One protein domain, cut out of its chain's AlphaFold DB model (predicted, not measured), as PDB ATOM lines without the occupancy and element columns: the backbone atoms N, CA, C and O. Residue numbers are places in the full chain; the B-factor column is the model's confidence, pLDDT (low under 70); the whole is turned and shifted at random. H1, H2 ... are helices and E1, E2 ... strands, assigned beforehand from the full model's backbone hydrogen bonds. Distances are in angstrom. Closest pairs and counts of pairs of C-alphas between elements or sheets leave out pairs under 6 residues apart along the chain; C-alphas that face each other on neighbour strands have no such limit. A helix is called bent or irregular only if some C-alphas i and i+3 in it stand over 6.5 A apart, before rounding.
ATOM      1  N   ASP A   7      10.958 -30.279  30.570       95.62
ATOM      2  CA  ASP A   7      11.592 -30.053  29.271       95.62
ATOM      3  C   ASP A   7      10.537 -30.039  28.158       95.62
ATOM      4  O   ASP A   7      10.548 -29.160  27.294       95.62
ATOM      5  N   LEU A   8       9.562 -30.955  28.222       93.38
ATOM      6  CA  LEU A   8       8.396 -30.934  27.340       93.38
ATOM      7  C   LEU A   8       7.591 -29.639  27.501       93.38
ATOM      8  O   LEU A   8       7.185 -29.048  26.501       93.38
ATOM      9  N   ALA A   9       7.368 -29.182  28.736       92.38
ATOM     10  CA  ALA A   9       6.626 -27.948  28.990       92.38
ATOM     11  C   ALA A   9       7.335 -26.730  28.373       92.38
ATOM     12  O   ALA A   9       6.724 -25.988  27.605       92.38
ATOM     13  N   GLN A  10       8.642 -26.589  28.617       92.81
ATOM     14  CA  GLN A  10       9.462 -25.516  28.056       92.81
ATOM     15  C   GLN A  10       9.490 -25.549  26.521       92.81
ATOM     16  O   GLN A  10       9.459 -24.500  25.870       92.81
ATOM     17  N   PHE A  11       9.539 -26.741  25.923       91.19
ATOM     18  CA  PHE A  11       9.468 -26.908  24.473       91.19
ATOM     19  C   PHE A  11       8.133 -26.409  23.906       91.19
ATOM     20  O   PHE A  11       8.128 -25.627  22.955       91.19
ATOM     21  N   VAL A  12       7.007 -26.825  24.499       89.88
ATOM     22  CA  VAL A  12       5.668 -26.394  24.069       89.88
ATOM     23  C   VAL A  12       5.528 -24.881  24.193       89.88
ATOM     24  O   VAL A  12       5.076 -24.244  23.244       89.88
ATOM     25  N   GLU A  13       5.956 -24.306  25.319       89.06
ATOM     26  CA  GLU A  13       5.965 -22.855  25.516       89.06
ATOM     27  C   GLU A  13       6.757 -22.169  24.405       89.06
ATOM     28  O   GLU A  13       6.210 -21.322  23.716       89.06
ATOM     29  N   THR A  14       7.981 -22.616  24.122       87.50
ATOM     30  CA  THR A  14       8.834 -22.028  23.073       87.50
ATOM     31  C   THR A  14       8.186 -22.058  21.682       87.50
ATOM     32  O   THR A  14       8.315 -21.106  20.915       87.50
ATOM     33  N   VAL A  15       7.481 -23.139  21.328       85.50
ATOM     34  CA  VAL A  15       6.780 -23.244  20.034       85.50
ATOM     35  C   VAL A  15       5.563 -22.310  19.973       85.50
ATOM     36  O   VAL A  15       5.243 -21.793  18.898       85.50
ATOM     37  N   MET A  16       4.896 -22.097  21.111       82.75
ATOM     38  CA  MET A  16       3.634 -21.360  21.227       82.75
ATOM     39  C   MET A  16       3.796 -19.882  21.627       82.75
ATOM     40  O   MET A  16       2.835 -19.133  21.486       82.75
ATOM     41  N   ASP A  17       4.978 -19.444  22.078       73.75
ATOM     42  CA  ASP A  17       5.266 -18.084  22.585       73.75
ATOM     43  C   ASP A  17       5.207 -16.988  21.499       73.75
ATOM     44  O   ASP A  17       5.338 -15.791  21.757       73.75
ATOM     45  N   HIS A  18       4.951 -17.371  20.250       62.72
ATOM     46  CA  HIS A  18       4.540 -16.431  19.221       62.72
ATOM     47  C   HIS A  18       3.042 -16.149  19.393       62.72
ATOM     48  O   HIS A  18       2.191 -16.969  19.056       62.72
ATOM     49  N   THR A  19       2.723 -14.965  19.913       54.97
ATOM     50  CA  THR A  19       1.367 -14.424  20.148       54.97
ATOM     51  C   THR A  19       0.447 -14.423  18.921       54.97
ATOM     52  O   THR A  19      -0.762 -14.234  19.050       54.97
ATOM     53  N   GLU A  20       0.988 -14.707  17.742       60.75
ATOM     54  CA  GLU A  20       0.247 -15.102  16.556       60.75
ATOM     55  C   GLU A  20       0.614 -16.554  16.249       60.75
ATOM     56  O   GLU A  20       1.800 -16.867  16.153       60.75
ATOM     57  N   MET A  21      -0.382 -17.440  16.095       65.25
ATOM     58  CA  MET A  21      -0.184 -18.827  15.651       65.25
ATOM     59  C   MET A  21       0.543 -18.840  14.303       65.25
ATOM     60  O   MET A  21      -0.083 -18.882  13.243       65.25
ATOM     61  N   ALA A  22       1.872 -18.771  14.351       71.19
ATOM     62  CA  ALA A  22       2.693 -18.645  13.169       71.19
ATOM     63  C   ALA A  22       2.494 -19.895  12.301       71.19
ATOM     64  O   ALA A  22       2.387 -21.003  12.853       71.19
ATOM     65  N   PRO A  23       2.437 -19.739  10.967       83.69
ATOM     66  CA  PRO A  23       2.197 -20.858  10.073       83.69
ATOM     67  C   PRO A  23       3.117 -22.054  10.365       83.69
ATOM     68  O   PRO A  23       4.284 -21.890  10.723       83.69
ATOM     69  N   GLY A  24       2.582 -23.268  10.272       86.44
ATOM     70  CA  GLY A  24       3.314 -24.512  10.501       86.44
ATOM     71  C   GLY A  24       3.673 -24.798  11.962       86.44
ATOM     72  O   GLY A  24       4.601 -25.565  12.224       86.44
ATOM     73  N   TRP A  25       2.992 -24.198  12.947       88.56
ATOM     74  CA  TRP A  25       3.220 -24.549  14.357       88.56
ATOM     75  C   TRP A  25       2.915 -26.025  14.651       88.56
ATOM     76  O   TRP A  25       3.589 -26.620  15.488       88.56
ATOM     77  N   GLY A  26       1.987 -26.650  13.915       89.88
ATOM     78  CA  GLY A  26       1.695 -28.079  14.033       89.88
ATOM     79  C   GLY A  26       2.922 -28.951  13.755       89.88
ATOM     80  O   GLY A  26       3.254 -29.809  14.569       89.88
ATOM     81  N   LYS A  27       3.657 -28.692  12.665       90.50
ATOM     82  CA  LYS A  27       4.918 -29.387  12.359       90.50
ATOM     83  C   LYS A  27       6.011 -29.102  13.383       90.50
ATOM     84  O   LYS A  27       6.797 -29.985  13.690       90.50
ATOM     85  N   ARG A  28       6.073 -27.887  13.934       90.19
ATOM     86  CA  ARG A  28       7.056 -27.554  14.978       90.19
ATOM     87  C   ARG A  28       6.781 -28.302  16.277       90.19
ATOM     88  O   ARG A  28       7.719 -28.815  16.872       90.19
ATOM     89  N   LEU A  29       5.513 -28.411  16.672       91.38
ATOM     90  CA  LEU A  29       5.088 -29.167  17.851       91.38
ATOM     91  C   LEU A  29       5.240 -30.683  17.644       91.38
ATOM     92  O   LEU A  29       5.595 -31.411  18.568       91.38
ATOM     93  N   PHE A  30       5.011 -31.148  16.415       92.62
ATOM     94  CA  PHE A  30       5.118 -32.545  16.009       92.62
ATOM     95  C   PHE A  30       6.095 -32.686  14.825       92.62
ATOM     96  O   PHE A  30       5.659 -32.866  13.685       92.62
ATOM     97  N   PRO A  31       7.422 -32.655  15.060       90.50
ATOM     98  CA  PRO A  31       8.435 -32.626  13.992       90.50
ATOM     99  C   PRO A  31       8.407 -33.849  13.067       90.50
ATOM    100  O   PRO A  31       8.846 -33.782  11.920       90.50
ATOM    101  N   HIS A  32       7.845 -34.960  13.541       93.56
ATOM    102  CA  HIS A  32       7.681 -36.195  12.773       93.56
ATOM    103  C   HIS A  32       6.285 -36.352  12.152       93.56
ATOM    104  O   HIS A  32       5.964 -37.421  11.636       93.56
ATOM    105  N   LEU A  33       5.440 -35.316  12.188       91.00
ATOM    106  CA  LEU A  33       4.127 -35.337  11.553       91.00
ATOM    107  C   LEU A  33       4.278 -35.399  10.028       91.00
ATOM    108  O   LEU A  33       4.765 -34.459   9.401       91.00
ATOM    109  N   LEU A  34       3.846 -36.510   9.435       88.88
ATOM    110  CA  LEU A  34       3.882 -36.725   7.983       88.88
ATOM    111  C   LEU A  34       2.549 -36.391   7.312       88.88
ATOM    112  O   LEU A  34       2.510 -35.935   6.175       88.88
ATOM    113  N   MET A  35       1.451 -36.652   8.015       88.19
ATOM    114  CA  MET A  35       0.102 -36.515   7.488       88.19
ATOM    115  C   MET A  35      -0.893 -36.308   8.620       88.19
ATOM    116  O   MET A  35      -0.652 -36.708   9.761       88.19
ATOM    117  N   THR A  36      -2.048 -35.760   8.276       87.81
ATOM    118  CA  THR A  36      -3.228 -35.745   9.135       87.81
ATOM    119  C   THR A  36      -4.386 -36.439   8.444       87.81
ATOM    120  O   THR A  36      -4.480 -36.463   7.219       87.81
ATOM    121  N   ARG A  37      -5.280 -37.015   9.244       85.75
ATOM    122  CA  ARG A  37      -6.560 -37.531   8.770       85.75
ATOM    123  C   ARG A  37      -7.634 -36.536   9.175       85.75
ATOM    124  O   ARG A  37      -7.830 -36.306  10.365       85.75
ATOM    125  N   SER A  38      -8.318 -35.956   8.199       83.44
ATOM    126  CA  SER A  38      -9.386 -34.984   8.431       83.44
ATOM    127  C   SER A  38     -10.425 -35.064   7.319       83.44
ATOM    128  O   SER A  38     -10.151 -35.567   6.234       83.44
ATOM    129  N   ARG A  39     -11.632 -34.559   7.575       81.19
ATOM    130  CA  ARG A  39     -12.627 -34.372   6.516       81.19
ATOM    131  C   ARG A  39     -12.220 -33.168   5.676       81.19
ATOM    132  O   ARG A  39     -12.011 -32.087   6.222       81.19
ATOM    133  N   SER A  40     -12.122 -33.365   4.366       74.81
ATOM    134  CA  SER A  40     -11.570 -32.358   3.454       74.81
ATOM    135  C   SER A  40     -12.463 -31.942   2.291       74.81
ATOM    136  O   SER A  40     -12.127 -30.978   1.616       74.81
ATOM    137  N   GLY A  41     -13.589 -32.625   2.075       76.12
ATOM    138  CA  GLY A  41     -14.515 -32.330   0.979       76.12
ATOM    139  C   GLY A  41     -15.739 -31.510   1.387       76.12
ATOM    140  O   GLY A  41     -16.029 -31.341   2.577       76.12
ATOM    141  N   SER A  42     -16.503 -31.069   0.382       81.19
ATOM    142  CA  SER A  42     -17.782 -30.363   0.537       81.19
ATOM    143  C   SER A  42     -17.650 -29.157   1.480       81.19
ATOM    144  O   SER A  42     -16.744 -28.342   1.340       81.19
ATOM    145  N   THR A  43     -18.508 -29.049   2.490       85.75
ATOM    146  CA  THR A  43     -18.513 -27.958   3.471       85.75
ATOM    147  C   THR A  43     -17.261 -27.882   4.349       85.75
ATOM    148  O   THR A  43     -17.169 -26.977   5.166       85.75
ATOM    149  N   MET A  44     -16.302 -28.804   4.232       86.81
ATOM    150  CA  MET A  44     -15.018 -28.719   4.936       86.81
ATOM    151  C   MET A  44     -13.878 -28.186   4.061       86.81
ATOM    152  O   MET A  44     -12.783 -27.935   4.568       86.81
ATOM    153  N   GLU A  45     -14.114 -27.991   2.763       84.25
ATOM    154  CA  GLU A  45     -13.092 -27.572   1.803       84.25
ATOM    155  C   GLU A  45     -12.533 -26.177   2.122       84.25
ATOM    156  O   GLU A  45     -11.321 -25.962   2.091       84.25
ATOM    157  N   HIS A  46     -13.374 -25.243   2.575       85.88
ATOM    158  CA  HIS A  46     -12.931 -23.890   2.935       85.88
ATOM    159  C   HIS A  46     -12.014 -23.836   4.166       85.88
ATOM    160  O   HIS A  46     -11.364 -22.818   4.405       85.88
ATOM    161  N   TYR A  47     -11.928 -24.915   4.952       87.56
ATOM    162  CA  TYR A  47     -10.978 -25.007   6.062       87.56
ATOM    163  C   TYR A  47      -9.598 -25.514   5.635       87.56
ATOM    164  O   TYR A  47      -8.671 -25.406   6.438       87.56
ATOM    165  N   GLN A  48      -9.422 -26.023   4.408       84.44
ATOM    166  CA  GLN A  48      -8.145 -26.601   3.969       84.44
ATOM    167  C   GLN A  48      -6.998 -25.597   4.038       84.44
ATOM    168  O   GLN A  48      -5.942 -25.916   4.575       84.44
ATOM    169  N   THR A  49      -7.217 -24.355   3.600       86.19
ATOM    170  CA  THR A  49      -6.194 -23.300   3.675       86.19
ATOM    171  C   THR A  49      -5.774 -23.025   5.117       86.19
ATOM    172  O   THR A  49      -4.587 -22.932   5.416       86.19
ATOM    173  N   LYS A  50      -6.741 -22.950   6.040       88.12
ATOM    174  CA  LYS A  50      -6.458 -22.727   7.465       88.12
ATOM    175  C   LYS A  50      -5.738 -23.925   8.087       88.12
ATOM    176  O   LYS A  50      -4.835 -23.741   8.896       88.12
ATOM    177  N   LEU A  51      -6.135 -25.137   7.715       88.12
ATOM    178  CA  LEU A  51      -5.524 -26.370   8.193       88.12
ATOM    179  C   LEU A  51      -4.075 -26.498   7.705       88.12
ATOM    180  O   LEU A  51      -3.196 -26.755   8.519       88.12
ATOM    181  N   SER A  52      -3.819 -26.236   6.421       87.94
ATOM    182  CA  SER A  52      -2.471 -26.190   5.838       87.94
ATOM    183  C   SER A  52      -1.599 -25.138   6.526       87.94
ATOM    184  O   SER A  52      -0.496 -25.440   6.974       87.94
ATOM    185  N   ALA A  53      -2.136 -23.932   6.751       89.00
ATOM    186  CA  ALA A  53      -1.426 -22.888   7.483       89.00
ATOM    187  C   ALA A  53      -1.074 -23.308   8.919       89.00
ATOM    188  O   ALA A  53      -0.009 -22.960   9.405       89.00
ATOM    189  N   ILE A  54      -1.925 -24.069   9.610       90.31
ATOM    190  CA  ILE A  54      -1.649 -24.558  10.970       90.31
ATOM    191  C   ILE A  54      -0.603 -25.677  10.965       90.31
ATOM    192  O   ILE A  54       0.346 -25.649  11.751       90.31
ATOM    193  N   LEU A  55      -0.791 -26.675  10.105       90.81
ATOM    194  CA  LEU A  55      -0.003 -27.904  10.117       90.81
ATOM    195  C   LEU A  55       1.362 -27.738   9.454       90.81
ATOM    196  O   LEU A  55       2.305 -28.383   9.896       90.81
ATOM    197  N   GLY A  56       1.468 -26.851   8.467       89.50
ATOM    198  CA  GLY A  56       2.598 -26.743   7.551       89.50
ATOM    199  C   GLY A  56       2.194 -27.228   6.160       89.50
ATOM    200  O   GLY A  56       1.496 -28.232   6.026       89.50
ATOM    201  N   GLU A  57       2.636 -26.513   5.125       86.81
ATOM    202  CA  GLU A  57       2.289 -26.801   3.722       86.81
ATOM    203  C   GLU A  57       2.802 -28.172   3.243       86.81
ATOM    204  O   GLU A  57       2.297 -28.721   2.267       86.81
ATOM    205  N   ASP A  58       3.787 -28.744   3.939       87.38
ATOM    206  CA  ASP A  58       4.379 -30.053   3.661       87.38
ATOM    207  C   ASP A  58       3.617 -31.227   4.306       87.38
ATOM    208  O   ASP A  58       3.972 -32.388   4.089       87.38
ATOM    209  N   VAL A  59       2.581 -30.956   5.108       88.62
ATOM    210  CA  VAL A  59       1.793 -31.987   5.794       88.62
ATOM    211  C   VAL A  59       0.569 -32.358   4.961       88.62
ATOM    212  O   VAL A  59      -0.373 -31.582   4.816       88.62
ATOM    213  N   ALA A  60       0.542 -33.596   4.463       84.69
ATOM    214  CA  ALA A  60      -0.590 -34.098   3.690       84.69
ATOM    215  C   ALA A  60      -1.868 -34.210   4.547       84.69
ATOM    216  O   ALA A  60      -1.829 -34.674   5.690       84.69
ATOM    217  N   CYS A  61      -3.017 -33.841   3.978       81.75
ATOM    218  CA  CYS A  61      -4.338 -34.015   4.588       81.75
ATOM    219  C   CYS A  61      -5.099 -35.125   3.854       81.75
ATOM    220  O   CYS A  61      -5.421 -34.995   2.673       81.75
ATOM    221  N   LEU A  62      -5.369 -36.229   4.548       80.81
ATOM    222  CA  LEU A  62      -6.033 -37.400   3.987       80.81
ATOM    223  C   LEU A  62      -7.521 -37.399   4.342       80.81
ATOM    224  O   LEU A  62      -7.886 -37.460   5.522       80.81
ATOM    225  N   GLY A  63      -8.369 -37.393   3.311       73.06
ATOM    226  CA  GLY A  63      -9.818 -37.535   3.432       73.06
ATOM    227  C   GLY A  63     -10.179 -38.975   3.759       73.06
ATOM    228  O   GLY A  63     -10.487 -39.716   2.853       73.06
ATOM    229  N   GLY A  64     -10.060 -39.406   5.016       81.19
ATOM    230  CA  GLY A  64     -10.098 -40.827   5.398       81.19
ATOM    231  C   GLY A  64     -11.336 -41.619   4.939       81.19
ATOM    232  O   GLY A  64     -11.297 -42.354   3.955       81.19
ATOM    233  N   ASP A  65     -12.416 -41.540   5.704       85.75
ATOM    234  CA  ASP A  65     -13.638 -42.328   5.542       85.75
ATOM    235  C   ASP A  65     -14.843 -41.446   5.216       85.75
ATOM    236  O   ASP A  65     -14.984 -40.329   5.715       85.75
ATOM    237  N   TYR A  66     -15.735 -41.984   4.387       86.81
ATOM    238  CA  TYR A  66     -17.049 -41.427   4.126       86.81
ATOM    239  C   TYR A  66     -18.085 -42.222   4.914       86.81
ATOM    240  O   TYR A  66     -18.423 -43.358   4.578       86.81
ATOM    241  N   SER A  67     -18.553 -41.626   6.005       88.38
ATOM    242  CA  SER A  67     -19.411 -42.282   6.987       88.38
ATOM    243  C   SER A  67     -20.508 -41.349   7.484       88.38
ATOM    244  O   SER A  67     -20.254 -40.162   7.721       88.38
ATOM    245  N   ALA A  68     -21.668 -41.922   7.764       88.25
ATOM    246  CA  ALA A  68     -22.747 -41.313   8.528       88.25
ATOM    247  C   ALA A  68     -22.990 -42.116   9.818       88.25
ATOM    248  O   ALA A  68     -22.378 -43.166  10.030       88.25
ATOM    249  N   SER A  69     -23.874 -41.631  10.689       91.25
ATOM    250  CA  SER A  69     -24.240 -42.347  11.921       91.25
ATOM    251  C   SER A  69     -24.857 -43.721  11.625       91.25
ATOM    252  O   SER A  69     -24.751 -44.641  12.430       91.25
ATOM    253  N   GLU A  70     -25.474 -43.857  10.454       88.56
ATOM    254  CA  GLU A  70     -26.148 -45.044   9.941       88.56
ATOM    255  C   GLU A  70     -25.177 -46.069   9.333       88.56
ATOM    256  O   GLU A  70     -25.548 -47.227   9.149       88.56
ATOM    257  N   GLY A  71     -23.937 -45.676   9.022       86.25
ATOM    258  CA  GLY A  71     -22.944 -46.595   8.474       86.25
ATOM    259  C   GLY A  71     -21.746 -45.935   7.795       86.25
ATOM    260  O   GLY A  71     -21.755 -44.763   7.418       86.25
ATOM    261  N   CYS A  72     -20.692 -46.731   7.609       87.88
ATOM    262  CA  CYS A  72     -19.526 -46.356   6.815       87.88
ATOM    263  C   CYS A  72     -19.747 -46.773   5.358       87.88
ATOM    264  O   CYS A  72     -19.778 -47.965   5.047       87.88
ATOM    265  N   LEU A  73     -19.906 -45.775   4.492       87.38
ATOM    266  CA  LEU A  73     -20.299 -45.922   3.094       87.38
ATOM    267  C   LEU A  73     -19.093 -46.076   2.170       87.38
ATOM    268  O   LEU A  73     -19.203 -46.718   1.130       87.38
ATOM    269  N   GLY A  74     -17.937 -45.517   2.527       87.50
ATOM    270  CA  GLY A  74     -16.755 -45.648   1.691       87.50
ATOM    271  C   GLY A  74     -15.450 -45.234   2.345       87.50
ATOM    272  O   GLY A  74     -15.413 -44.578   3.381       87.50
ATOM    273  N   LEU A  75     -14.356 -45.631   1.705       85.19
ATOM    274  CA  LEU A  75     -12.996 -45.322   2.121       85.19
ATOM    275  C   LEU A  75     -12.249 -44.672   0.974       85.19
ATOM    276  O   LEU A  75     -12.297 -45.144  -0.166       85.19
ATOM    277  N   ASN A  76     -11.507 -43.625   1.286       83.62
ATOM    278  CA  ASN A  76     -10.574 -43.067   0.340       83.62
ATOM    279  C   ASN A  76      -9.330 -43.949   0.282       83.62
ATOM    280  O   ASN A  76      -8.641 -44.154   1.282       83.62
ATOM    281  N   LYS A  77      -9.069 -44.511  -0.897       75.69
ATOM    282  CA  LYS A  77      -7.890 -45.357  -1.137       75.69
ATOM    283  C   LYS A  77      -6.710 -44.558  -1.687       75.69
ATOM    284  O   LYS A  77      -5.653 -45.135  -1.926       75.69
ATOM    285  N   SER A  78      -6.885 -43.254  -1.906       74.06
ATOM    286  CA  SER A  78      -5.854 -42.356  -2.403       74.06
ATOM    287  C   SER A  78      -5.281 -41.506  -1.276       74.06
ATOM    288  O   SER A  78      -6.004 -40.926  -0.469       74.06
ATOM    289  N   CYS A  79      -3.956 -41.380  -1.265       63.94
ATOM    290  CA  CYS A  79      -3.271 -40.430  -0.393       63.94
ATOM    291  C   CYS A  79      -3.219 -39.007  -0.984       63.94
ATOM    292  O   CYS A  79      -2.645 -38.117  -0.367       63.94
ATOM    293  N   THR A  80      -3.761 -38.799  -2.190       64.81
ATOM    294  CA  THR A  80      -3.645 -37.536  -2.940       64.81
ATOM    295  C   THR A  80      -4.986 -36.970  -3.400       64.81
ATOM    296  O   THR A  80      -5.134 -35.756  -3.480       64.81
ATOM    297  N   ALA A  81      -5.973 -37.819  -3.685       64.31
ATOM    298  CA  ALA A  81      -7.321 -37.383  -4.030       64.31
ATOM    299  C   ALA A  81      -8.142 -37.301  -2.747       64.31
ATOM    300  O   ALA A  81      -8.348 -38.315  -2.101       64.31
ATOM    301  N   THR A  82      -8.618 -36.123  -2.359       65.31
ATOM    302  CA  THR A  82      -9.324 -35.905  -1.083       65.31
ATOM    303  C   THR A  82     -10.811 -36.259  -1.117       65.31
ATOM    304  O   THR A  82     -11.422 -36.396  -0.057       65.31
ATOM    305  N   ASN A  83     -11.381 -36.430  -2.313       70.75
ATOM    306  CA  ASN A  83     -12.829 -36.499  -2.534       70.75
ATOM    307  C   ASN A  83     -13.290 -37.764  -3.278       70.75
ATOM    308  O   ASN A  83     -14.440 -37.836  -3.703       70.75
ATOM    309  N   LEU A  84     -12.416 -38.761  -3.446       76.38
ATOM    310  CA  LEU A  84     -12.770 -40.018  -4.101       76.38
ATOM    311  C   LEU A  84     -12.848 -41.145  -3.073       76.38
ATOM    312  O   LEU A  84     -11.845 -41.538  -2.481       76.38
ATOM    313  N   PHE A  85     -14.050 -41.681  -2.884       81.56
ATOM    314  CA  PHE A  85     -14.317 -42.743  -1.922       81.56
ATOM    315  C   PHE A  85     -14.757 -44.006  -2.648       81.56
ATOM    316  O   PHE A  85     -15.659 -43.993  -3.481       81.56
ATOM    317  N   HIS A  86     -14.126 -45.120  -2.305       82.81
ATOM    318  CA  HIS A  86     -14.541 -46.435  -2.758       82.81
ATOM    319  C   HIS A  86     -15.603 -46.974  -1.816       82.81
ATOM    320  O   HIS A  86     -15.378 -47.008  -0.605       82.81
ATOM    321  N   HIS A  87     -16.720 -47.432  -2.376       82.44
ATOM    322  CA  HIS A  87     -17.815 -47.992  -1.593       82.44
ATOM    323  C   HIS A  87     -17.355 -49.179  -0.734       82.44
ATOM    324  O   HIS A  87     -16.600 -50.048  -1.180       82.44
ATOM    325  N   ALA A  88     -17.799 -49.193   0.520       81.50
ATOM    326  CA  ALA A  88     -17.503 -50.241   1.484       81.50
ATOM    327  C   ALA A  88     -18.584 -51.336   1.431       81.50
ATOM    328  O   ALA A  88     -19.376 -51.490   2.359       81.50
ATOM    329  N   VAL A  89     -18.575 -52.121   0.348       74.06
ATOM    330  CA  VAL A  89     -19.560 -53.180   0.021       74.06
ATOM    331  C   VAL A  89     -19.822 -54.212   1.128       74.06
ATOM    332  O   VAL A  89     -20.829 -54.911   1.090       74.06
ATOM    333  N   TRP A  90     -18.938 -54.335   2.120       75.19
ATOM    334  CA  TRP A  90     -19.079 -55.294   3.222       75.19
ATOM    335  C   TRP A  90     -19.816 -54.741   4.447       75.19
ATOM    336  O   TRP A  90     -20.154 -55.516   5.337       75.19
ATOM    337  N   ASN A  91     -20.060 -53.429   4.513       77.06
ATOM    338  CA  ASN A  91     -20.650 -52.798   5.697       77.06
ATOM    339  C   ASN A  91     -22.178 -52.745   5.649       77.06
ATOM    340  O   ASN A  91     -22.824 -52.809   6.693       77.06
ATOM    341  N   CYS A  92     -22.762 -52.610   4.458       79.00
ATOM    342  CA  CYS A  92     -24.206 -52.527   4.286       79.00
ATOM    343  C   CYS A  92     -24.629 -52.881   2.857       79.00
ATOM    344  O   CYS A  92     -23.903 -52.631   1.893       79.00
ATOM    345  N   TYR A  93     -25.849 -53.406   2.721       86.38
ATOM    346  CA  TYR A  93     -26.542 -53.384   1.436       86.38
ATOM    347  C   TYR A  93     -26.871 -51.930   1.096       86.38
ATOM    348  O   TYR A  93     -27.395 -51.201   1.938       86.38
ATOM    349  N   SER A  94     -26.509 -51.498  -0.106       87.69
ATOM    350  CA  SER A  94     -26.670 -50.118  -0.554       87.69
ATOM    351  C   SER A  94     -27.252 -50.107  -1.959       87.69
ATOM    352  O   SER A  94     -26.776 -50.825  -2.837       87.69
TER     353      SER A  94
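Overview. This is residues 7 to 94 of the 122 residues of the protein "Hypothetical protein" of Rotaria sp. Silwood2 (UniProt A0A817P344). The model is a long, loosely joined row of parts: in the middle a strand-helix-strand unit of E1, H3 and E2, at one end the helix H1 set across the long axis with the short H2 between it and H3, and toward the other end the strand hairpin E3 and E4. After the hairpin, residues 76 to 94 make a long stretch with no named element, which loops back toward the middle and then runs out past E4. The printed part has 88 residues with three named helices and four named strands, in the order H1 H2 E1 H3 E2 E3 E4; one two-stranded sheet, E1 and E2, is parallel and the other, E3 and E4, is antiparallel. The class is mixed, helices and strands, with 44 residues in named elements. The whole is loose, with a radius of gyration of the C-alphas of 16.6 A, and elongated, spanning 53 by 27 by 22 A.

Along the chain. Strand E1 holds residues 35 to 37, and strand E2 residues 60 to 62. Between them, helix H3 runs from residue 42 to 55 and is 20.3 A long. Helix H1, residues 7 to 16, is 14.3 A long and begins at C-alpha 7 at (11.592, -30.053, 29.271). Helix H2 holds residues 25 to 29. Strand E3 holds residues 65 to 68, and strand E4, residues 71 to 75, is 11.9 A long and ends at C-alpha 75 at (-12.996, -45.322, 2.121).

Arrangement. E1 and E2 are parallel neighbours at 24 degrees; N 36 and O 60, at 2.8 A, are within hydrogen-bond range. E1, H3 and E2 form a strand-helix-strand unit, two parallel neighbour strands with a helix between them in the chain, and its crossover is right-handed. H3 and E2 are near each other, with 5 pairs of C-alphas within 10 A. H3 touches H2 with residues 54 to 55 alone; the closest C-alphas are those of Gly 26 and Leu 55, 4.3 A apart. H2 also touches H1, where the closest C-alphas, of Val 15 and Leu 29, are 6.5 A apart. H1 and H3 are apart. E2 runs on into E3 across a break of 2 residues, at 40 degrees. E3 and E4 form an antiparallel hairpin at 162 degrees, with N 66 and O 74 within hydrogen-bond range at 2.8 A. Residues 74 to 75 of E4 also pair, antiparallel, with residues 86 to 87. Every O i to N i+4 pair is within hydrogen-bond range in H1 and H2, but 5 of 10 in H3, which is only just irregular: C-alphas 43 and 46 are 6.9 A apart.

Size, cuts and confidence. The two C-alphas farthest apart, of Gln 10 and Tyr 93, are 52.7 A apart. The printed part has no cut. The link from H1 to H2 is short, and the other links between named elements are tight. The mean pLDDT of the printed part is 83.2; residues 18 to 21 and 79 to 82 are under 70.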